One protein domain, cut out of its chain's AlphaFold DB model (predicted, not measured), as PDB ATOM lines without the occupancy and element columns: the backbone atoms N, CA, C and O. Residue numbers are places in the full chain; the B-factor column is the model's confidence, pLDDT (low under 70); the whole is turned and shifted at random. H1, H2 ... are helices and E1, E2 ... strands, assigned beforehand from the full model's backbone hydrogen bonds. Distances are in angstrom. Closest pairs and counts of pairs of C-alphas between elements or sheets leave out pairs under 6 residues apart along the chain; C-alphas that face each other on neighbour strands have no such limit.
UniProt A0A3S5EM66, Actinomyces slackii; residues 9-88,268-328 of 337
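Overview. This is residues 9 to 88 and 268 to 328 of the 337 residues of a protein of Actinomyces slackii (UniProt A0A3S5EM66). A strongly twisted sheet of seven strands is curled like part of a barrel, with H1 along the outside of one half, E2 E3 E4, and H3 along the outside of the other, E5 E7 E6; E1 joins the halves. On the hollow side, H4 and H5 end the run of named elements, and H4 only grazes the sheet; a long loop, residues 51 to 66, runs out from the end of E2 and back to E3. The printed part has 141 residues, with five named helices and seven named strands in the order E1 H1 H2 E2 E3 E4 E5 H3 E6 E7 H4 H5. The sheet is mixed, in the order E2 E3 E4 E1 E5 E7 E6, and the class is mixed, helices and strands. The whole is compact, with a radius of gyration of the C-alphas of 16.4 A and spans of 47 by 35 by 29 A.

Arrangement. Begin with strand E1, residues 9 to 15, and go on to helix H1, residues 18 to 32, which is near it. Next comes H2, residues 37 to 41, close to H1 but not clearly touching, the closest C-alphas being those of Ala 30 and Arg 40, 5.9 A apart. Strands E2, residues 44 to 50, E3, residues 67 to 74, and E4, residues 77 to 84, form a meander, each strand the antiparallel neighbour of the one before. In the hairpin E2 and E3, find N 46 and O 71 within hydrogen-bond range at 2.8 A; in the hairpin E3 and E4, N 72 and O 79 at 2.9 A. E4 is parallel to E1 at 30 degrees, with N 12 and O 80 at 2.8 A. E1, H1, H2 and E2 make a split strand-helix-strand unit, two strands running the same way with E3 and E4 between them, and its crossover is right-handed. H1 lies over E3 and E4 at a height over the sheet of 9.1 A, along the strands at 8 degrees to E3 on the local plane; its closest C-alpha pair with E3 is Phe 29 and Leu 74, 6.8 A. H2 only grazes the sheet, with residues 39 to 41. Past the cut, E5, residues 268 to 272, is antiparallel to E1, with N 9 and O 269 at 2.8 A. The pairing is staggered: E1 pairs with E5 over residues 9 to 10 and with E4 over 11 to 15. H3, residues 275 to 285, comes before the hairpin E6, residues 296 to 298, and E7, residues 304 to 309, where N 305 and O 297 are 2.9 A apart. E7 is parallel to E5, with N 270 and O 306 at 2.8 A. H3 lies over E7 at a height of 9.2 A, with the C-alphas of Val 278 and Ile 307 closest at 6.7 A. H1 and H3 on one face of the sheet give two layers, helices and sheet, yet these helices are apart. H4, residues 312 to 315, only grazes the sheet, and H5, residues 321 to 327, is not on it. In H1, H2, H3 and H5 every O i to N i+4 pair is within hydrogen-bond range; H4 is too short for one.

Along the chain. Find C-alpha 9 at (-19.761, 29.115, -7.938), where E1 begins its 19.6 A. H1 covers 20.9 A from C-alpha 18 at (-5.663, 33.213, -13.989). E2 covers 18.4 A, E3 19.8 A, E4 22.1 A, H3 15.2 A and E7 17.1 A. H5 ends at C-alpha 327, (-11.498, 8.569, -14.742).

Size, cuts and confidence. The farthest C-alphas, of Asp 35 and Pro 58, are 48.8 A apart. Residues 89 to 267 are not printed, and C-alphas 88 and 268 are 13.9 A apart across that cut. Of the links printed whole, E2 to E3 is long. Mean pLDDT of the printed part is 88.3; look for values under 70 at residues 38 to 39, 55, 57 to 59, 313 to 314 and 317.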
ATOM      1  N   VAL A   9     -20.994  28.328  -7.800       96.50
ATOM      2  CA  VAL A   9     -19.761  29.115  -7.938       96.50
ATOM      3  C   VAL A   9     -19.442  29.292  -9.422       96.50
ATOM      4  O   VAL A   9     -19.160  28.301 -10.097       96.50
ATOM      5  N   PRO A  10     -19.478  30.519  -9.969       97.31
ATOM      6  CA  PRO A  10     -19.038  30.746 -11.338       97.31
ATOM      7  C   PRO A  10     -17.532  30.510 -11.469       97.31
ATOM      8  O   PRO A  10     -16.739  30.986 -10.654       97.31
ATOM      9  N   ALA A  11     -17.142  29.796 -12.518       96.06
ATOM     10  CA  ALA A  11     -15.759  29.512 -12.853       96.06
ATOM     11  C   ALA A  11     -15.377  30.216 -14.159       96.06
ATOM     12  O   ALA A  11     -15.979  29.980 -15.204       96.06
ATOM     13  N   LEU A  12     -14.376  31.088 -14.084       96.62
ATOM     14  CA  LEU A  12     -13.792  31.832 -15.193       96.62
ATOM     15  C   LEU A  12     -12.585  31.061 -15.734       96.62
ATOM     16  O   LEU A  12     -11.667  30.737 -14.978       96.62
ATOM     17  N   TRP A  13     -12.573  30.786 -17.034       94.69
ATOM     18  CA  TRP A  13     -11.528  29.996 -17.678       94.69
ATOM     19  C   TRP A  13     -10.521  30.888 -18.403       94.69
ATOM     20  O   TRP A  13     -10.895  31.788 -19.155       94.69
ATOM     21  N   PHE A  14      -9.231  30.628 -18.189       93.56
ATOM     22  CA  PHE A  14      -8.130  31.441 -18.710       93.56
ATOM     23  C   PHE A  14      -7.073  30.591 -19.419       93.56
ATOM     24  O   PHE A  14      -6.798  29.465 -19.013       93.56
ATOM     25  N   ASP A  15      -6.397  31.152 -20.424       90.94
ATOM     26  CA  ASP A  15      -5.173  30.557 -20.985       90.94
ATOM     27  C   ASP A  15      -3.972  30.957 -20.130       90.94
ATOM     28  O   ASP A  15      -3.268  31.924 -20.420       90.94
ATOM     29  N   ARG A  16      -3.779  30.228 -19.027       88.25
ATOM     30  CA  ARG A  16      -2.626  30.376 -18.120       88.25
ATOM     31  C   ARG A  16      -2.441  31.784 -17.535       88.25
ATOM     32  O   ARG A  16      -1.368  32.107 -17.030       88.25
ATOM     33  N   SER A  17      -3.486  32.612 -17.572       93.31
ATOM     34  CA  SER A  17      -3.484  33.990 -17.076       93.31
ATOM     35  C   SER A  17      -4.343  34.196 -15.825       93.31
ATOM     36  O   SER A  17      -4.586  35.341 -15.444       93.31
ATOM     37  N   ALA A  18      -4.824  33.119 -15.186       95.38
ATOM     38  CA  ALA A  18      -5.663  33.213 -13.989       95.38
ATOM     39  C   ALA A  18      -5.020  34.049 -12.860       95.38
ATOM     40  O   ALA A  18      -5.718  34.912 -12.330       95.38
ATOM     41  N   PRO A  19      -3.718  33.905 -12.516       96.75
ATOM     42  CA  PRO A  19      -3.100  34.739 -11.480       96.75
ATOM     43  C   PRO A  19      -3.179  36.241 -11.778       96.75
ATOM     44  O   PRO A  19      -3.587  37.024 -10.925       96.75
ATOM     45  N   GLN A  20      -2.855  36.639 -13.010       97.25
ATOM     46  CA  GLN A  20      -2.866  38.036 -13.442       97.25
ATOM     47  C   GLN A  20      -4.292  38.588 -13.551       97.25
ATOM     48  O   GLN A  20      -4.514  39.784 -13.354       97.25
ATOM     49  N   ALA A  21      -5.263  37.746 -13.911       97.56
ATOM     50  CA  ALA A  21      -6.669  38.126 -13.955       97.56
ATOM     51  C   ALA A  21      -7.226  38.346 -12.545       97.56
ATOM     52  O   ALA A  21      -7.804  39.396 -12.279       97.56
ATOM     53  N   VAL A  22      -6.969  37.423 -11.614       98.38
ATOM     54  CA  VAL A  22      -7.423  37.552 -10.223       98.38
ATOM     55  C   VAL A  22      -6.794  38.759  -9.533       98.38
ATOM     56  O   VAL A  22      -7.516  39.512  -8.884       98.38
ATOM     57  N   GLU A  23      -5.490  38.998  -9.703       97.94
ATOM     58  CA  GLU A  23      -4.838  40.202  -9.167       97.94
ATOM     59  C   GLU A  23      -5.508  41.479  -9.695       97.94
ATOM     60  O   GLU A  23      -5.829  42.384  -8.924       97.94
ATOM     61  N   PHE A  24      -5.780  41.524 -11.002       98.06
ATOM     62  CA  PHE A  24      -6.464  42.642 -11.642       98.06
ATOM     63  C   PHE A  24      -7.874  42.868 -11.074       98.06
ATOM     64  O   PHE A  24      -8.200  44.000 -10.719       98.06
ATOM     65  N   TYR A  25      -8.686  41.818 -10.922       98.06
ATOM     66  CA  TYR A  25     -10.050  41.939 -10.394       98.06
ATOM     67  C   TYR A  25     -10.089  42.324  -8.920       98.06
ATOM     68  O   TYR A  25     -10.834  43.226  -8.540       98.06
ATOM     69  N   VAL A  26      -9.272  41.674  -8.088       96.94
ATOM     70  CA  VAL A  26      -9.202  41.979  -6.654       96.94
ATOM     71  C   VAL A  26      -8.739  43.418  -6.448       96.94
ATOM     72  O   VAL A  26      -9.325  44.118  -5.626       96.94
ATOM     73  N   ARG A  27      -7.751  43.889  -7.221       95.50
ATOM     74  CA  ARG A  27      -7.312  45.288  -7.177       95.50
ATOM     75  C   ARG A  27      -8.424  46.244  -7.610       95.50
ATOM     76  O   ARG A  27      -8.710  47.182  -6.877       95.50
ATOM     77  N   ALA A  28      -9.073  45.984  -8.744       95.50
ATOM     78  CA  ALA A  28     -10.143  46.838  -9.265       95.50
ATOM     79  C   ALA A  28     -11.290  47.012  -8.254       95.50
ATOM     80  O   ALA A  28     -11.748  48.127  -8.010       95.50
ATOM     81  N   PHE A  29     -11.720  45.919  -7.616       94.56
ATOM     82  CA  PHE A  29     -12.748  45.967  -6.576       94.56
ATOM     83  C   PHE A  29     -12.237  46.598  -5.277       94.56
ATOM     84  O   PHE A  29     -12.963  47.371  -4.664       94.56
ATOM     85  N   ALA A  30     -10.999  46.329  -4.854       91.06
ATOM     86  CA  ALA A  30     -10.434  46.963  -3.663       91.06
ATOM     87  C   ALA A  30     -10.318  48.492  -3.811       91.06
ATOM     88  O   ALA A  30     -10.560  49.211  -2.845       91.06
ATOM     89  N   GLU A  31      -9.988  48.982  -5.009       89.06
ATOM     90  CA  GLU A  31      -9.926  50.413  -5.322       89.06
ATOM     91  C   GLU A  31     -11.327  51.036  -5.397       89.06
ATOM     92  O   GLU A  31     -11.597  52.019  -4.709       89.06
ATOM     93  N   ALA A  32     -12.253  50.438  -6.155       86.44
ATOM     94  CA  ALA A  32     -13.614  50.966  -6.308       86.44
ATOM     95  C   ALA A  32     -14.441  50.926  -5.004       86.44
ATOM     96  O   ALA A  32     -15.397  51.690  -4.832       86.44
ATOM     97  N   LEU A  33     -14.080  50.036  -4.075       81.25
ATOM     98  CA  LEU A  33     -14.785  49.805  -2.812       81.25
ATOM     99  C   LEU A  33     -13.983  50.254  -1.586       81.25
ATOM    100  O   LEU A  33     -14.323  49.865  -0.472       81.25
ATOM    101  N   ALA A  34     -12.938  51.071  -1.758       79.25
ATOM    102  CA  ALA A  34     -12.028  51.451  -0.674       79.25
ATOM    103  C   ALA A  34     -12.748  52.024   0.565       79.25
ATOM    104  O   ALA A  34     -12.381  51.694   1.694       79.25
ATOM    105  N   ASP A  35     -13.809  52.806   0.340       78.56
ATOM    106  CA  ASP A  35     -14.609  53.455   1.387       78.56
ATOM    107  C   ASP A  35     -15.826  52.626   1.856       78.56
ATOM    108  O   ASP A  35     -16.665  53.131   2.597       78.56
ATOM    109  N   ASP A  36     -15.977  51.376   1.402       73.44
ATOM    110  CA  ASP A  36     -17.023  50.442   1.847       73.44
ATOM    111  C   ASP A  36     -16.368  49.258   2.576       73.44
ATOM    112  O   ASP A  36     -15.894  48.301   1.963       73.44
ATOM    113  N   GLU A  37     -16.299  49.327   3.909       72.81
ATOM    114  CA  GLU A  37     -15.601  48.321   4.722       72.81
ATOM    115  C   GLU A  37     -16.198  46.912   4.562       72.81
ATOM    116  O   GLU A  37     -15.454  45.926   4.543       72.81
ATOM    117  N   GLN A  38     -17.519  46.812   4.386       69.81
ATOM    118  CA  GLN A  38     -18.219  45.541   4.222       69.81
ATOM    119  C   GLN A  38     -17.931  44.923   2.849       69.81
ATOM    120  O   GLN A  38     -17.610  43.735   2.761       69.81
ATOM    121  N   ALA A  39     -18.008  45.716   1.778       66.56
ATOM    122  CA  ALA A  39     -17.732  45.249   0.425       66.56
ATOM    123  C   ALA A  39     -16.231  44.958   0.220       66.56
ATOM    124  O   ALA A  39     -15.868  43.958  -0.411       66.56
ATOM    125  N   ARG A  40     -15.353  45.746   0.856       72.00
ATOM    126  CA  ARG A  40     -13.905  45.502   0.915       72.00
ATOM    127  C   ARG A  40     -13.577  44.203   1.649       72.00
ATOM    128  O   ARG A  40     -12.798  43.405   1.139       72.00
ATOM    129  N   GLY A  41     -14.205  43.944   2.800       74.31
ATOM    130  CA  GLY A  41     -14.058  42.678   3.534       74.31
ATOM    131  C   GLY A  41     -14.567  41.454   2.757       74.31
ATOM    132  O   GLY A  41     -14.173  40.323   3.035       74.31
ATOM    133  N   GLY A  42     -15.418  41.677   1.752       84.25
ATOM    134  CA  GLY A  42     -15.908  40.663   0.825       84.25
ATOM    135  C   GLY A  42     -15.025  40.422  -0.400       84.25
ATOM    136  O   GLY A  42     -15.458  39.665  -1.267       84.25
ATOM    137  N   THR A  43     -13.843  41.038  -0.505       92.75
ATOM    138  CA  THR A  43     -12.980  40.948  -1.692       92.75
ATOM    139  C   THR A  43     -11.584  40.425  -1.344       92.75
ATOM    140  O   THR A  43     -10.936  40.935  -0.434       92.75
ATOM    141  N   GLY A  44     -11.100  39.413  -2.071       94.69
ATOM    142  CA  GLY A  44      -9.752  38.871  -1.878       94.69
ATOM    143  C   GLY A  44      -9.565  37.443  -2.384       94.69
ATOM    144  O   GLY A  44     -10.521  36.772  -2.768       94.69
ATOM    145  N   VAL A  45      -8.320  36.966  -2.374       96.56
ATOM    146  CA  VAL A  45      -7.988  35.569  -2.694       96.56
ATOM    147  C   VAL A  45      -8.319  34.678  -1.498       96.56
ATOM    148  O   VAL A  45      -7.962  34.999  -0.366       96.56
ATOM    149  N   LEU A  46      -8.989  33.557  -1.755       93.50
ATOM    150  CA  LEU A  46      -9.366  32.564  -0.746       93.50
ATOM    151  C   LEU A  46      -8.379  31.396  -0.724       93.50
ATOM    152  O   LEU A  46      -7.922  30.989   0.341       93.50
ATOM    153  N   ALA A  47      -8.053  30.848  -1.895       92.06
ATOM    154  CA  ALA A  47      -7.148  29.713  -2.024       92.06
ATOM    155  C   ALA A  47      -6.531  29.647  -3.424       92.06
ATOM    156  O   ALA A  47      -7.146  30.061  -4.405       92.06
ATOM    157  N   THR A  48      -5.344  29.053  -3.522       92.81
ATOM    158  CA  THR A  48      -4.691  28.727  -4.794       92.81
ATOM    159  C   THR A  48      -4.316  27.255  -4.791       92.81
ATOM    160  O   THR A  48      -3.666  26.784  -3.857       92.81
ATOM    161  N   SER A  49      -4.722  26.531  -5.829       88.75
ATOM    162  CA  SER A  49      -4.347  25.143  -6.068       88.75
ATOM    163  C   SER A  49      -3.458  25.040  -7.306       88.75
ATOM    164  O   SER A  49      -3.481  25.888  -8.203       88.75
ATOM    165  N   HIS A  50      -2.645  23.990  -7.337       88.00
ATOM    166  CA  HIS A  50      -1.694  23.731  -8.408       88.00
ATOM    167  C   HIS A  50      -1.973  22.358  -9.006       88.00
ATOM    168  O   HIS A  50      -2.468  21.463  -8.314       88.00
ATOM    169  N   TYR A  51      -1.646  22.196 -10.282       82.06
ATOM    170  CA  TYR A  51      -1.583  20.876 -10.891       82.06
ATOM    171  C   TYR A  51      -0.577  19.998 -10.133       82.06
ATOM    172  O   TYR A  51       0.470  20.503  -9.715       82.06
ATOM    173  N   PRO A  52      -0.855  18.694  -9.975       79.75
ATOM    174  CA  PRO A  52       0.096  17.777  -9.363       79.75
ATOM    175  C   PRO A  52       1.391  17.700 -10.182       79.75
ATOM    176  O   PRO A  52       1.391  17.866 -11.401       79.75
ATOM    177  N   ASP A  53       2.507  17.425  -9.507       82.25
ATOM    178  CA  ASP A  53       3.821  17.290 -10.156       82.25
ATOM    179  C   ASP A  53       3.959  15.994 -10.981       82.25
ATOM    180  O   ASP A  53       4.894  15.833 -11.764       82.25
ATOM    181  N   HIS A  54       3.051  15.042 -10.769       76.69
ATOM    182  CA  HIS A  54       3.014  13.716 -11.381       76.69
ATOM    183  C   HIS A  54       1.557  13.300 -11.642       76.69
ATOM    184  O   HIS A  54       0.630  13.990 -11.230       76.69
ATOM    185  N   ASP A  55       1.355  12.185 -12.351       69.50
ATOM    186  CA  ASP A  55       0.032  11.616 -12.673       69.50
ATOM    187  C   ASP A  55      -0.906  12.522 -13.490       69.50
ATOM    188  O   ASP A  55      -2.128  12.371 -13.471       69.50
ATOM    189  N   LEU A  56      -0.325  13.447 -14.252       70.88
ATOM    190  CA  LEU A  56      -1.042  14.233 -15.249       70.88
ATOM    191  C   LEU A  56      -1.326  13.400 -16.507       70.88
ATOM    192  O   LEU A  56      -0.555  12.510 -16.873       70.88
ATOM    193  N   GLY A  57      -2.440  13.694 -17.180       67.50
ATOM    194  CA  GLY A  57      -2.824  13.014 -18.413       67.50
ATOM    195  C   GLY A  57      -1.870  13.318 -19.581       67.50
ATOM    196  O   GLY A  57      -1.117  14.294 -19.536       67.50
ATOM    197  N   PRO A  58      -1.906  12.516 -20.662       65.25
ATOM    198  CA  PRO A  58      -1.055  12.735 -21.832       65.25
ATOM    199  C   PRO A  58      -1.196  14.160 -22.389       65.25
ATOM    200  O   PRO A  58      -2.304  14.599 -22.701       65.25
ATOM    201  N   GLY A  59      -0.080  14.879 -22.537       68.38
ATOM    202  CA  GLY A  59      -0.061  16.258 -23.040       68.38
ATOM    203  C   GLY A  59      -0.290  17.339 -21.976       68.38
ATOM    204  O   GLY A  59      -0.356  18.522 -22.319       68.38
ATOM    205  N   GLN A  60      -0.408  16.965 -20.699       72.56
ATOM    206  CA  GLN A  60      -0.524  17.893 -19.573       72.56
ATOM    207  C   GLN A  60       0.787  18.051 -18.792       72.56
ATOM    208  O   GLN A  60       0.824  18.818 -17.839       72.56
ATOM    209  N   GLU A  61       1.887  17.407 -19.197       80.25
ATOM    210  CA  GLU A  61       3.168  17.418 -18.471       80.25
ATOM    211  C   GLU A  61       3.711  18.837 -18.272       80.25
ATOM    212  O   GLU A  61       4.299  19.152 -17.241       80.25
ATOM    213  N   ALA A  62       3.460  19.725 -19.238       81.06
ATOM    214  CA  ALA A  62       3.841  21.128 -19.146       81.06
ATOM    215  C   ALA A  62       3.117  21.878 -18.016       81.06
ATOM    216  O   ALA A  62       3.608  22.921 -17.599       81.06
ATOM    217  N   MET A  63       1.977  21.377 -17.531       79.50
ATOM    218  CA  MET A  63       1.168  22.008 -16.485       79.50
ATOM    219  C   MET A  63       1.621  21.643 -15.068       79.50
ATOM    220  O   MET A  63       1.177  22.299 -14.132       79.50
ATOM    221  N   ALA A  64       2.503  20.652 -14.894       85.88
ATOM    222  CA  ALA A  64       2.984  20.201 -13.586       85.88
ATOM    223  C   ALA A  64       3.452  21.368 -12.699       85.88
ATOM    224  O   ALA A  64       4.244  22.211 -13.130       85.88
ATOM    225  N   GLY A  65       2.913  21.443 -11.478       86.62
ATOM    226  CA  GLY A  65       3.214  22.491 -10.501       86.62
ATOM    227  C   GLY A  65       2.704  23.896 -10.857       86.62
ATOM    228  O   GLY A  65       2.836  24.813 -10.045       86.62
ATOM    229  N   GLN A  66       2.109  24.108 -12.038       88.19
ATOM    230  CA  GLN A  66       1.498  25.390 -12.389       88.19
ATOM    231  C   GLN A  66       0.194  25.602 -11.621       88.19
ATOM    232  O   GLN A  66      -0.462  24.651 -11.198       88.19
ATOM    233  N   VAL A  67      -0.210  26.866 -11.474       90.50
ATOM    234  CA  VAL A  67      -1.515  27.218 -10.904       90.50
ATOM    235  C   VAL A  67      -2.617  26.593 -11.755       90.50
ATOM    236  O   VAL A  67      -2.712  26.883 -12.950       90.50
ATOM    237  N   LEU A  68      -3.455  25.776 -11.124       88.06
ATOM    238  CA  LEU A  68      -4.654  25.213 -11.730       88.06
ATOM    239  C   LEU A  68      -5.843  26.138 -11.496       88.06
ATOM    240  O   LEU A  68      -6.488  26.562 -12.448       88.06
ATOM    241  N   GLU A  69      -6.135  26.440 -10.233       91.75
ATOM    242  CA  GLU A  69      -7.315  27.198  -9.836       91.75
ATOM    243  C   GLU A  69      -6.948  28.208  -8.750       91.75
ATOM    244  O   GLU A  69      -6.198  27.920  -7.815       91.75
ATOM    245  N   ILE A  70      -7.526  29.399  -8.848       95.75
ATOM    246  CA  ILE A  70      -7.552  30.372  -7.763       95.75
ATOM    247  C   ILE A  70      -9.009  30.603  -7.390       95.75
ATOM    248  O   ILE A  70      -9.788  31.088  -8.208       95.75
ATOM    249  N   ARG A  71      -9.368  30.294  -6.145       95.38
ATOM    250  CA  ARG A  71     -10.642  30.714  -5.561       95.38
ATOM    251  C   ARG A  71     -10.471  32.090  -4.956       95.38
ATOM    252  O   ARG A  71      -9.520  32.339  -4.211       95.38
ATOM    253  N   PHE A  72     -11.382  32.989  -5.275       96.62
ATOM    254  CA  PHE A  72     -11.349  34.375  -4.837       96.62
ATOM    255  C   PHE A  72     -12.770  34.888  -4.642       96.62
ATOM    256  O   PHE A  72     -13.743  34.229  -5.001       96.62
ATOM    257  N   ARG A  73     -12.899  36.056  -4.026       95.75
ATOM    258  CA  ARG A  73     -14.179  36.693  -3.749       95.75
ATOM    259  C   ARG A  73     -14.172  38.117  -4.275       95.75
ATOM    260  O   ARG A  73     -13.159  38.800  -4.134       95.75
ATOM    261  N   LEU A  74     -15.293  38.556  -4.844       95.25
ATOM    262  CA  LEU A  74     -15.545  39.948  -5.226       95.25
ATOM    263  C   LEU A  74     -16.869  40.399  -4.609       95.25
ATOM    264  O   LEU A  74     -17.913  39.807  -4.883       95.25
ATOM    265  N   ALA A  75     -16.819  41.406  -3.732       91.31
ATOM    266  CA  ALA A  75     -17.972  41.944  -2.996       91.31
ATOM    267  C   ALA A  75     -18.889  40.883  -2.334       91.31
ATOM    268  O   ALA A  75     -20.065  41.121  -2.063       91.31
ATOM    269  N   GLY A  76     -18.361  39.698  -2.006       90.19
ATOM    270  CA  GLY A  76     -19.142  38.602  -1.430       90.19
ATOM    271  C   GLY A  76     -19.376  37.385  -2.304       90.19
ATOM    272  O   GLY A  76     -19.626  36.326  -1.733       90.19
ATOM    273  N   LEU A  77     -19.301  37.521  -3.627       94.06
ATOM    274  CA  LEU A  77     -19.460  36.405  -4.555       94.06
ATOM    275  C   LEU A  77     -18.142  35.633  -4.640       94.06
ATOM    276  O   LEU A  77     -17.125  36.209  -5.026       94.06
ATOM    277  N   GLU A  78     -18.149  34.355  -4.265       95.81
ATOM    278  CA  GLU A  78     -17.037  33.436  -4.517       95.81
ATOM    279  C   GLU A  78     -17.002  33.063  -6.002       95.81
ATOM    280  O   GLU A  78     -18.033  32.806  -6.626       95.81
ATOM    281  N   LEU A  79     -15.799  33.062  -6.561       97.38
ATOM    282  CA  LEU A  79     -15.493  32.777  -7.954       97.38
ATOM    283  C   LEU A  79     -14.283  31.844  -8.009       97.38
ATOM    284  O   LEU A  79     -13.368  31.942  -7.184       97.38
ATOM    285  N   SER A  80     -14.250  31.000  -9.033       96.06
ATOM    286  CA  SER A  80     -13.065  30.226  -9.399       96.06
ATOM    287  C   SER A  80     -12.440  30.817 -10.658       96.06
ATOM    288  O   SER A  80     -13.139  31.127 -11.615       96.06
ATOM    289  N   ALA A  81     -11.122  30.965 -10.684       96.62
ATOM    290  CA  ALA A  81     -10.357  31.255 -11.891       96.62
ATOM    291  C   ALA A  81      -9.512  30.028 -12.229       96.62
ATOM    292  O   ALA A  81      -8.604  29.694 -11.471       96.62
ATOM    293  N   ILE A  82      -9.819  29.359 -13.338       92.44
ATOM    294  CA  ILE A  82      -9.216  28.083 -13.732       92.44
ATOM    295  C   ILE A  82      -8.341  28.300 -14.961       92.44
ATOM    296  O   ILE A  82      -8.782  28.841 -15.977       92.44
ATOM    297  N   ASN A  83      -7.091  27.859 -14.885       90.12
ATOM    298  CA  ASN A  83      -6.216  27.802 -16.043       90.12
ATOM    299  C   ASN A  83      -6.543  26.575 -16.898       90.12
ATOM    300  O   ASN A  83      -6.663  25.456 -16.411       90.12
ATOM    301  N   ALA A  84      -6.643  26.802 -18.200       79.56
ATOM    302  CA  ALA A  84      -6.790  25.785 -19.225       79.56
ATOM    303  C   ALA A  84      -6.052  26.214 -20.499       79.56
ATOM    304  O   ALA A  84      -5.141  27.040 -20.460       79.56
ATOM    305  N   GLY A  85      -6.413  25.617 -21.637       73.88
ATOM    306  CA  GLY A  85      -5.907  26.016 -22.948       73.88
ATOM    307  C   GLY A  85      -6.686  27.181 -23.582       73.88
ATOM    308  O   GLY A  85      -7.771  27.534 -23.119       73.88
ATOM    309  N   PRO A  86      -6.199  27.712 -24.720       79.44
ATOM    310  CA  PRO A  86      -6.761  28.889 -25.402       79.44
ATOM    311  C   PRO A  86      -8.168  28.696 -25.987       79.44
ATOM    312  O   PRO A  86      -8.778  29.652 -26.458       79.44
ATOM    313  N   GLN A  87      -8.687  27.467 -25.976       78.06
ATOM    314  CA  GLN A  87      -9.967  27.119 -26.596       78.06
ATOM    315  C   GLN A  87     -11.177  27.654 -25.812       78.06
ATOM    316  O   GLN A  87     -12.252  27.821 -26.382       78.06
ATOM    317  N   ASN A  88     -11.010  27.931 -24.513       77.69
ATOM    318  CA  ASN A  88     -12.100  28.256 -23.590       77.69
ATOM    319  C   ASN A  88     -12.073  29.736 -23.202       77.69
ATOM    320  O   ASN A  88     -11.871  30.078 -22.040       77.69
ATOM    321  N   LEU A 268     -20.593  27.071 -14.485       97.50
ATOM    322  CA  LEU A 268     -21.196  27.126 -13.152       97.50
ATOM    323  C   LEU A 268     -20.897  25.836 -12.380       97.50
ATOM    324  O   LEU A 268     -21.369  24.755 -12.737       97.50
ATOM    325  N   THR A 269     -20.115  25.946 -11.311       96.38
ATOM    326  CA  THR A 269     -19.795  24.827 -10.423       96.38
ATOM    327  C   THR A 269     -20.870  24.682  -9.352       96.38
ATOM    328  O   THR A 269     -21.206  25.656  -8.683       96.38
ATOM    329  N   ILE A 270     -21.390  23.470  -9.162       96.81
ATOM    330  CA  ILE A 270     -22.377  23.134  -8.136       96.81
ATOM    331  C   ILE A 270     -21.719  22.243  -7.079       96.81
ATOM    332  O   ILE A 270     -21.151  21.198  -7.404       96.81
ATOM    333  N   GLN A 271     -21.803  22.652  -5.816       93.88
ATOM    334  CA  GLN A 271     -21.243  21.921  -4.678       93.88
ATOM    335  C   GLN A 271     -22.313  21.093  -3.958       93.88
ATOM    336  O   GLN A 271     -23.160  21.632  -3.237       93.88
ATOM    337  N   CYS A 272     -22.239  19.774  -4.101       94.38
ATOM    338  CA  CYS A 272     -23.187  18.819  -3.532       94.38
ATOM    339  C   CYS A 272     -22.654  18.179  -2.244       94.38
ATOM    340  O   CYS A 272     -21.499  17.763  -2.164       94.38
ATOM    341  N   ALA A 273     -23.526  18.063  -1.244       92.56
ATOM    342  CA  ALA A 273     -23.252  17.381   0.018       92.56
ATOM    343  C   ALA A 273     -23.609  15.885  -0.039       92.56
ATOM    344  O   ALA A 273     -23.026  15.075   0.685       92.56
ATOM    345  N   THR A 274     -24.577  15.509  -0.882       94.44
ATOM    346  CA  THR A 274     -25.094  14.133  -0.960       94.44
ATOM    347  C   THR A 274     -25.126  13.602  -2.390       94.44
ATOM    348  O   THR A 274     -25.142  14.369  -3.355       94.44
ATOM    349  N   GLN A 275     -25.122  12.273  -2.533       95.44
ATOM    350  CA  GLN A 275     -25.170  11.632  -3.849       95.44
ATOM    351  C   GLN A 275     -26.520  11.880  -4.532       95.44
ATOM    352  O   GLN A 275     -26.563  12.070  -5.739       95.44
ATOM    353  N   GLU A 276     -27.607  11.974  -3.765       97.25
ATOM    354  CA  GLU A 276     -28.942  12.273  -4.286       97.25
ATOM    355  C   GLU A 276     -28.985  13.641  -4.979       97.25
ATOM    356  O   GLU A 276     -29.638  13.788  -6.008       97.25
ATOM    357  N   GLN A 277     -28.257  14.634  -4.452       97.44
ATOM    358  CA  GLN A 277     -28.118  15.940  -5.102       97.44
ATOM    359  C   GLN A 277     -27.348  15.823  -6.417       97.44
ATOM    360  O   GLN A 277     -27.773  16.387  -7.424       97.44
ATOM    361  N   VAL A 278     -26.236  15.079  -6.416       97.19
ATOM    362  CA  VAL A 278     -25.440  14.825  -7.627       97.19
ATOM    363  C   VAL A 278     -26.290  14.153  -8.700       97.19
ATOM    364  O   VAL A 278     -26.314  14.626  -9.831       97.19
ATOM    365  N   ASP A 279     -27.008  13.090  -8.344       97.94
ATOM    366  CA  ASP A 279     -27.821  12.314  -9.277       97.94
ATOM    367  C   ASP A 279     -28.958  13.157  -9.859       97.94
ATOM    368  O   ASP A 279     -29.100  13.228 -11.078       97.94
ATOM    369  N   LEU A 280     -29.702  13.869  -9.004       98.12
ATOM    370  CA  LEU A 280     -30.806  14.725  -9.433       98.12
ATOM    371  C   LEU A 280     -30.343  15.819 -10.403       98.12
ATOM    372  O   LEU A 280     -30.966  16.034 -11.443       98.12
ATOM    373  N   LEU A 281     -29.257  16.519 -10.067       98.38
ATOM    374  CA  LEU A 281     -28.730  17.601 -10.897       98.38
ATOM    375  C   LEU A 281     -28.121  17.073 -12.197       98.38
ATOM    376  O   LEU A 281     -28.333  17.678 -13.243       98.38
ATOM    377  N   TRP A 282     -27.401  15.950 -12.152       98.12
ATOM    378  CA  TRP A 282     -26.822  15.345 -13.350       98.12
ATOM    379  C   TRP A 282     -27.908  14.922 -14.338       98.12
ATOM    380  O   TRP A 282     -27.833  15.270 -15.513       98.12
ATOM    381  N   GLU A 283     -28.941  14.223 -13.860       97.56
ATOM    382  CA  GLU A 283     -30.079  13.793 -14.680       97.56
ATOM    383  C   GLU A 283     -30.897  14.975 -15.212       97.56
ATOM    384  O   GLU A 283     -31.407  14.923 -16.331       97.56
ATOM    385  N   GLY A 284     -31.035  16.043 -14.420       97.94
ATOM    386  CA  GLY A 284     -31.809  17.224 -14.796       97.94
ATOM    387  C   GLY A 284     -31.088  18.175 -15.752       97.94
ATOM    388  O   GLY A 284     -31.750  18.859 -16.534       97.94
ATOM    389  N   LEU A 285     -29.754  18.238 -15.692       98.25
ATOM    390  CA  LEU A 285     -28.960  19.164 -16.497       98.25
ATOM    391  C   LEU A 285     -28.302  18.495 -17.698       98.25
ATOM    392  O   LEU A 285     -28.254  19.132 -18.742       98.25
ATOM    393  N   SER A 286     -27.782  17.268 -17.603       97.88
ATOM    394  CA  SER A 286     -26.974  16.712 -18.694       97.88
ATOM    395  C   SER A 286     -27.796  16.450 -19.957       97.88
ATOM    396  O   SER A 286     -28.775  15.702 -19.943       97.88
ATOM    397  N   ALA A 287     -27.385  17.060 -21.071       97.56
ATOM    398  CA  ALA A 287     -28.051  16.919 -22.366       97.56
ATOM    399  C   ALA A 287     -27.094  16.631 -23.536       97.56
ATOM    400  O   ALA A 287     -27.558  16.371 -24.646       97.56
ATOM    401  N   VAL A 288     -25.776  16.690 -23.312       96.00
ATOM    402  CA  VAL A 288     -24.747  16.480 -24.345       96.00
ATOM    403  C   VAL A 288     -23.721  15.465 -23.827       96.00
ATOM    404  O   VAL A 288     -22.769  15.870 -23.159       96.00
ATOM    405  N   PRO A 289     -23.893  14.159 -24.116       93.75
ATOM    406  CA  PRO A 289     -23.030  13.098 -23.592       93.75
ATOM    407  C   PRO A 289     -21.542  13.291 -23.909       93.75
ATOM    408  O   PRO A 289     -20.682  12.962 -23.102       93.75
ATOM    409  N   GLU A 290     -21.213  13.873 -25.063       93.12
ATOM    410  CA  GLU A 290     -19.829  14.125 -25.478       93.12
ATOM    411  C   GLU A 290     -19.144  15.230 -24.662       93.12
ATOM    412  O   GLU A 290     -17.925  15.378 -24.728       93.12
ATOM    413  N   ALA A 291     -19.918  16.028 -23.922       89.25
ATOM    414  CA  ALA A 291     -19.403  17.047 -23.016       89.25
ATOM    415  C   ALA A 291     -19.189  16.515 -21.587       89.25
ATOM    416  O   ALA A 291     -18.688  17.261 -20.746       89.25
ATOM    417  N   GLU A 292     -19.580  15.269 -21.299       92.62
ATOM    418  CA  GLU A 292     -19.473  14.691 -19.962       92.62
ATOM    419  C   GLU A 292     -18.051  14.213 -19.656       92.62
ATOM    420  O   GLU A 292     -17.550  13.269 -20.269       92.62
ATOM    421  N   ALA A 293     -17.403  14.830 -18.668       89.75
ATOM    422  CA  ALA A 293     -16.092  14.401 -18.181       89.75
ATOM    423  C   ALA A 293     -15.787  15.014 -16.813       89.75
ATOM    424  O   ALA A 293     -15.970  16.212 -16.629       89.75
ATOM    425  N   CYS A 294     -15.256  14.238 -15.866       87.88
ATOM    426  CA  CYS A 294     -14.724  14.749 -14.594       87.88
ATOM    427  C   CYS A 294     -15.715  15.634 -13.802       87.88
ATOM    428  O   CYS A 294     -15.331  16.644 -13.216       87.88
ATOM    429  N   GLY A 295     -17.005  15.295 -13.812       91.31
ATOM    430  CA  GLY A 295     -18.071  16.093 -13.199       91.31
ATOM    431  C   GLY A 295     -18.639  17.200 -14.088       91.31
ATOM    432  O   GLY A 295     -19.589  17.868 -13.683       91.31
ATOM    433  N   TRP A 296     -18.092  17.415 -15.283       94.06
ATOM    434  CA  TRP A 296     -18.597  18.399 -16.233       94.06
ATOM    435  C   TRP A 296     -19.759  17.833 -17.019       94.06
ATOM    436  O   TRP A 296     -19.780  16.650 -17.346       94.06
ATOM    437  N   LEU A 297     -20.693  18.711 -17.350       96.81
ATOM    438  CA  LEU A 297     -21.788  18.440 -18.261       96.81
ATOM    439  C   LEU A 297     -22.166  19.725 -18.995       96.81
ATOM    440  O   LEU A 297     -21.777  20.837 -18.617       96.81
ATOM    441  N   LYS A 298     -22.964  19.576 -20.047       97.25
ATOM    442  CA  LYS A 298     -23.588  20.696 -20.744       97.25
ATOM    443  C   LYS A 298     -25.086  20.479 -20.804       97.25
ATOM    444  O   LYS A 298     -25.536  19.381 -21.141       97.25
ATOM    445  N   ASP A 299     -25.828  21.531 -20.494       97.44
ATOM    446  CA  ASP A 299     -27.276  21.471 -20.541       97.44
ATOM    447  C   ASP A 299     -27.855  21.696 -21.934       97.44
ATOM    448  O   ASP A 299     -27.160  22.027 -22.899       97.44
ATOM    449  N   ARG A 300     -29.169  21.499 -22.039       96.19
ATOM    450  CA  ARG A 300     -29.902  21.632 -23.303       96.19
ATOM    451  C   ARG A 300     -29.878  23.052 -23.881       96.19
ATOM    452  O   ARG A 300     -30.207  23.228 -25.050       96.19
ATOM    453  N   PHE A 301     -29.541  24.051 -23.068       95.38
ATOM    454  CA  PHE A 301     -29.407  25.445 -23.482       95.38
ATOM    455  C   PHE A 301     -27.969  25.778 -23.905       95.38
ATOM    456  O   PHE A 301     -27.736  26.806 -24.537       95.38
ATOM    457  N   GLY A 302     -27.017  24.889 -23.616       95.00
ATOM    458  CA  GLY A 302     -25.609  25.012 -23.962       95.00
ATOM    459  C   GLY A 302     -24.725  25.522 -22.825       95.00
ATOM    460  O   GLY A 302     -23.530  25.709 -23.056       95.00
ATOM    461  N   ILE A 303     -25.275  25.732 -21.624       96.75
ATOM    462  CA  ILE A 303     -24.518  26.196 -20.457       96.75
ATOM    463  C   ILE A 303     -23.690  25.035 -19.907       96.75
ATOM    464  O   ILE A 303     -24.165  23.902 -19.792       96.75
ATOM    465  N   SER A 304     -22.428  25.324 -19.592       96.88
ATOM    466  CA  SER A 304     -21.500  24.365 -18.998       96.88
ATOM    467  C   SER A 304     -21.583  24.397 -17.478       96.88
ATOM    468  O   SER A 304     -21.448  25.454 -16.858       96.88
ATOM    469  N   TRP A 305     -21.744  23.217 -16.890       97.62
ATOM    470  CA  TRP A 305     -21.845  23.016 -15.451       97.62
ATOM    471  C   TRP A 305     -20.773  22.040 -14.979       97.62
ATOM    472  O   TRP A 305     -20.340  21.170 -15.734       97.62
ATOM    473  N   THR A 306     -20.386  22.155 -13.714       95.62
ATOM    474  CA  THR A 306     -19.473  21.211 -13.063       95.62
ATOM    475  C   THR A 306     -20.057  20.799 -11.719       95.62
ATOM    476  O   THR A 306     -20.190  21.629 -10.829       95.62
ATOM    477  N   ILE A 307     -20.425  19.532 -11.548       95.81
ATOM    478  CA  ILE A 307     -20.927  19.012 -10.271       95.81
ATOM    479  C   ILE A 307     -19.748  18.478  -9.464       95.81
ATOM    480  O   ILE A 307     -18.968  17.665  -9.955       95.81
ATOM    481  N   THR A 308     -19.615  18.931  -8.218       91.31
ATOM    482  CA  THR A 308     -18.489  18.590  -7.337       91.31
ATOM    483  C   THR A 308     -18.958  18.254  -5.922       91.31
ATOM    484  O   THR A 308     -19.986  18.774  -5.481       91.31
ATOM    485  N   PRO A 309     -18.216  17.418  -5.176       88.62
ATOM    486  CA  PRO A 309     -18.390  17.293  -3.730       88.62
ATOM    487  C   PRO A 309     -18.122  18.628  -3.012       88.62
ATOM    488  O   PRO A 309     -17.186  19.343  -3.364       88.62
ATOM    489  N   GLU A 310     -18.858  18.947  -1.945       85.81
ATOM    490  CA  GLU A 310     -18.630  20.184  -1.170       85.81
ATOM    491  C   GLU A 310     -17.237  20.271  -0.518       85.81
ATOM    492  O   GLU A 310     -16.703  21.359  -0.317       85.81
ATOM    493  N   ASN A 311     -16.609  19.131  -0.230       75.94
ATOM    494  CA  ASN A 311     -15.278  19.033   0.368       75.94
ATOM    495  C   ASN A 311     -14.169  18.757  -0.666       75.94
ATOM    496  O   ASN A 311     -13.103  18.257  -0.305       75.94
ATOM    497  N   MET A 312     -14.384  19.098  -1.943       77.38
ATOM    498  CA  MET A 312     -13.455  18.778  -3.037       77.38
ATOM    499  C   MET A 312     -12.009  19.230  -2.778       77.38
ATOM    500  O   MET A 312     -11.076  18.504  -3.103       77.38
ATOM    501  N   THR A 313     -11.797  20.387  -2.139       69.25
ATOM    502  CA  THR A 313     -10.444  20.870  -1.793       69.25
ATOM    503  C   THR A 313      -9.698  19.933  -0.836       69.25
ATOM    504  O   THR A 313      -8.495  19.751  -0.983       69.25
ATOM    505  N   GLU A 314     -10.385  19.331   0.136       69.25
ATOM    506  CA  GLU A 314      -9.772  18.330   1.017       69.25
ATOM    507  C   GLU A 314      -9.533  17.023   0.252       69.25
ATOM    508  O   GLU A 314      -8.469  16.414   0.358       69.25
ATOM    509  N   LEU A 315     -10.524  16.610  -0.544       71.50
ATOM    510  CA  LEU A 315     -10.502  15.341  -1.265       71.50
ATOM    511  C   LEU A 315      -9.366  15.283  -2.283       71.50
ATOM    512  O   LEU A 315      -8.677  14.273  -2.363       71.50
ATOM    513  N   ILE A 316      -9.123  16.372  -3.011       71.31
ATOM    514  CA  ILE A 316      -8.106  16.422  -4.065       71.31
ATOM    515  C   ILE A 316      -6.668  16.358  -3.528       71.31
ATOM    516  O   ILE A 316      -5.744  16.031  -4.268       71.31
ATOM    517  N   GLY A 317      -6.476  16.632  -2.234       69.75
ATOM    518  CA  GLY A 317      -5.196  16.459  -1.546       69.75
ATOM    519  C   GLY A 317      -4.885  15.006  -1.167       69.75
ATOM    520  O   GLY A 317      -3.789  14.728  -0.680       69.75
ATOM    521  N   ARG A 318      -5.827  14.071  -1.355       75.94
ATOM    522  CA  ARG A 318      -5.645  12.656  -1.011       75.94
ATOM    523  C   ARG A 318      -4.930  11.899  -2.140       75.94
ATOM    524  O   ARG A 318      -5.167  12.188  -3.315       75.94
ATOM    525  N   PRO A 319      -4.092  10.893  -1.819       74.75
ATOM    526  CA  PRO A 319      -3.474  10.046  -2.837       74.75
ATOM    527  C   PRO A 319      -4.531   9.403  -3.743       74.75
ATOM    528  O   PRO A 319      -5.492   8.823  -3.245       74.75
ATOM    529  N   GLY A 320      -4.358   9.492  -5.064       75.06
ATOM    530  CA  GLY A 320      -5.274   8.883  -6.036       75.06
ATOM    531  C   GLY A 320      -6.483   9.741  -6.439       75.06
ATOM    532  O   GLY A 320      -7.167   9.395  -7.398       75.06
ATOM    533  N   ALA A 321      -6.755  10.861  -5.758       76.38
ATOM    534  CA  ALA A 321      -7.960  11.659  -6.008       76.38
ATOM    535  C   ALA A 321      -8.000  12.278  -7.416       76.38
ATOM    536  O   ALA A 321      -9.065  12.342  -8.033       76.38
ATOM    537  N   TRP A 322      -6.842  12.681  -7.947       75.50
ATOM    538  CA  TRP A 322      -6.706  13.171  -9.323       75.50
ATOM    539  C   TRP A 322      -7.059  12.100 -10.349       75.50
ATOM    540  O   TRP A 322      -7.777  12.378 -11.305       75.50
ATOM    541  N   GLN A 323      -6.604  10.868 -10.130       78.06
ATOM    542  CA  GLN A 323      -6.882   9.730 -10.997       78.06
ATOM    543  C   GLN A 323      -8.361   9.347 -10.946       78.06
ATOM    544  O   GLN A 323      -8.964   9.131 -11.994       78.06
ATOM    545  N   THR A 324      -8.958   9.319  -9.750       82.00
ATOM    546  CA  THR A 324     -10.402   9.100  -9.578       82.00
ATOM    547  C   THR A 324     -11.204  10.160 -10.330       82.00
ATOM    548  O   THR A 324     -12.097   9.827 -11.106       82.00
ATOM    549  N   MET A 325     -10.845  11.437 -10.165       81.00
ATOM    550  CA  MET A 325     -11.516  12.540 -10.850       81.00
ATOM    551  C   MET A 325     -11.342  12.467 -12.372       81.00
ATOM    552  O   MET A 325     -12.303  12.691 -13.097       81.00
ATOM    553  N   ALA A 326     -10.147  12.131 -12.860       79.75
ATOM    554  CA  ALA A 326      -9.861  12.028 -14.290       79.75
ATOM    555  C   ALA A 326     -10.576  10.844 -14.967       79.75
ATOM    556  O   ALA A 326     -10.852  10.895 -16.165       79.75
ATOM    557  N   ALA A 327     -10.859   9.774 -14.221       83.06
ATOM    558  CA  ALA A 327     -11.498   8.569 -14.742       83.06
ATOM    559  C   ALA A 327     -13.036   8.620 -14.718       83.06
ATOM    560  O   ALA A 327     -13.678   7.824 -15.407       83.06
ATOM    561  N   MET A 328     -13.638   9.514 -13.927       85.75
ATOM    562  CA  MET A 328     -15.093   9.586 -13.774       85.75
ATOM    563  C   MET A 328     -15.754  10.503 -14.813       85.75
ATOM    564  O   MET A 328     -15.181  11.498 -15.253       85.75
TER     565      MET A 328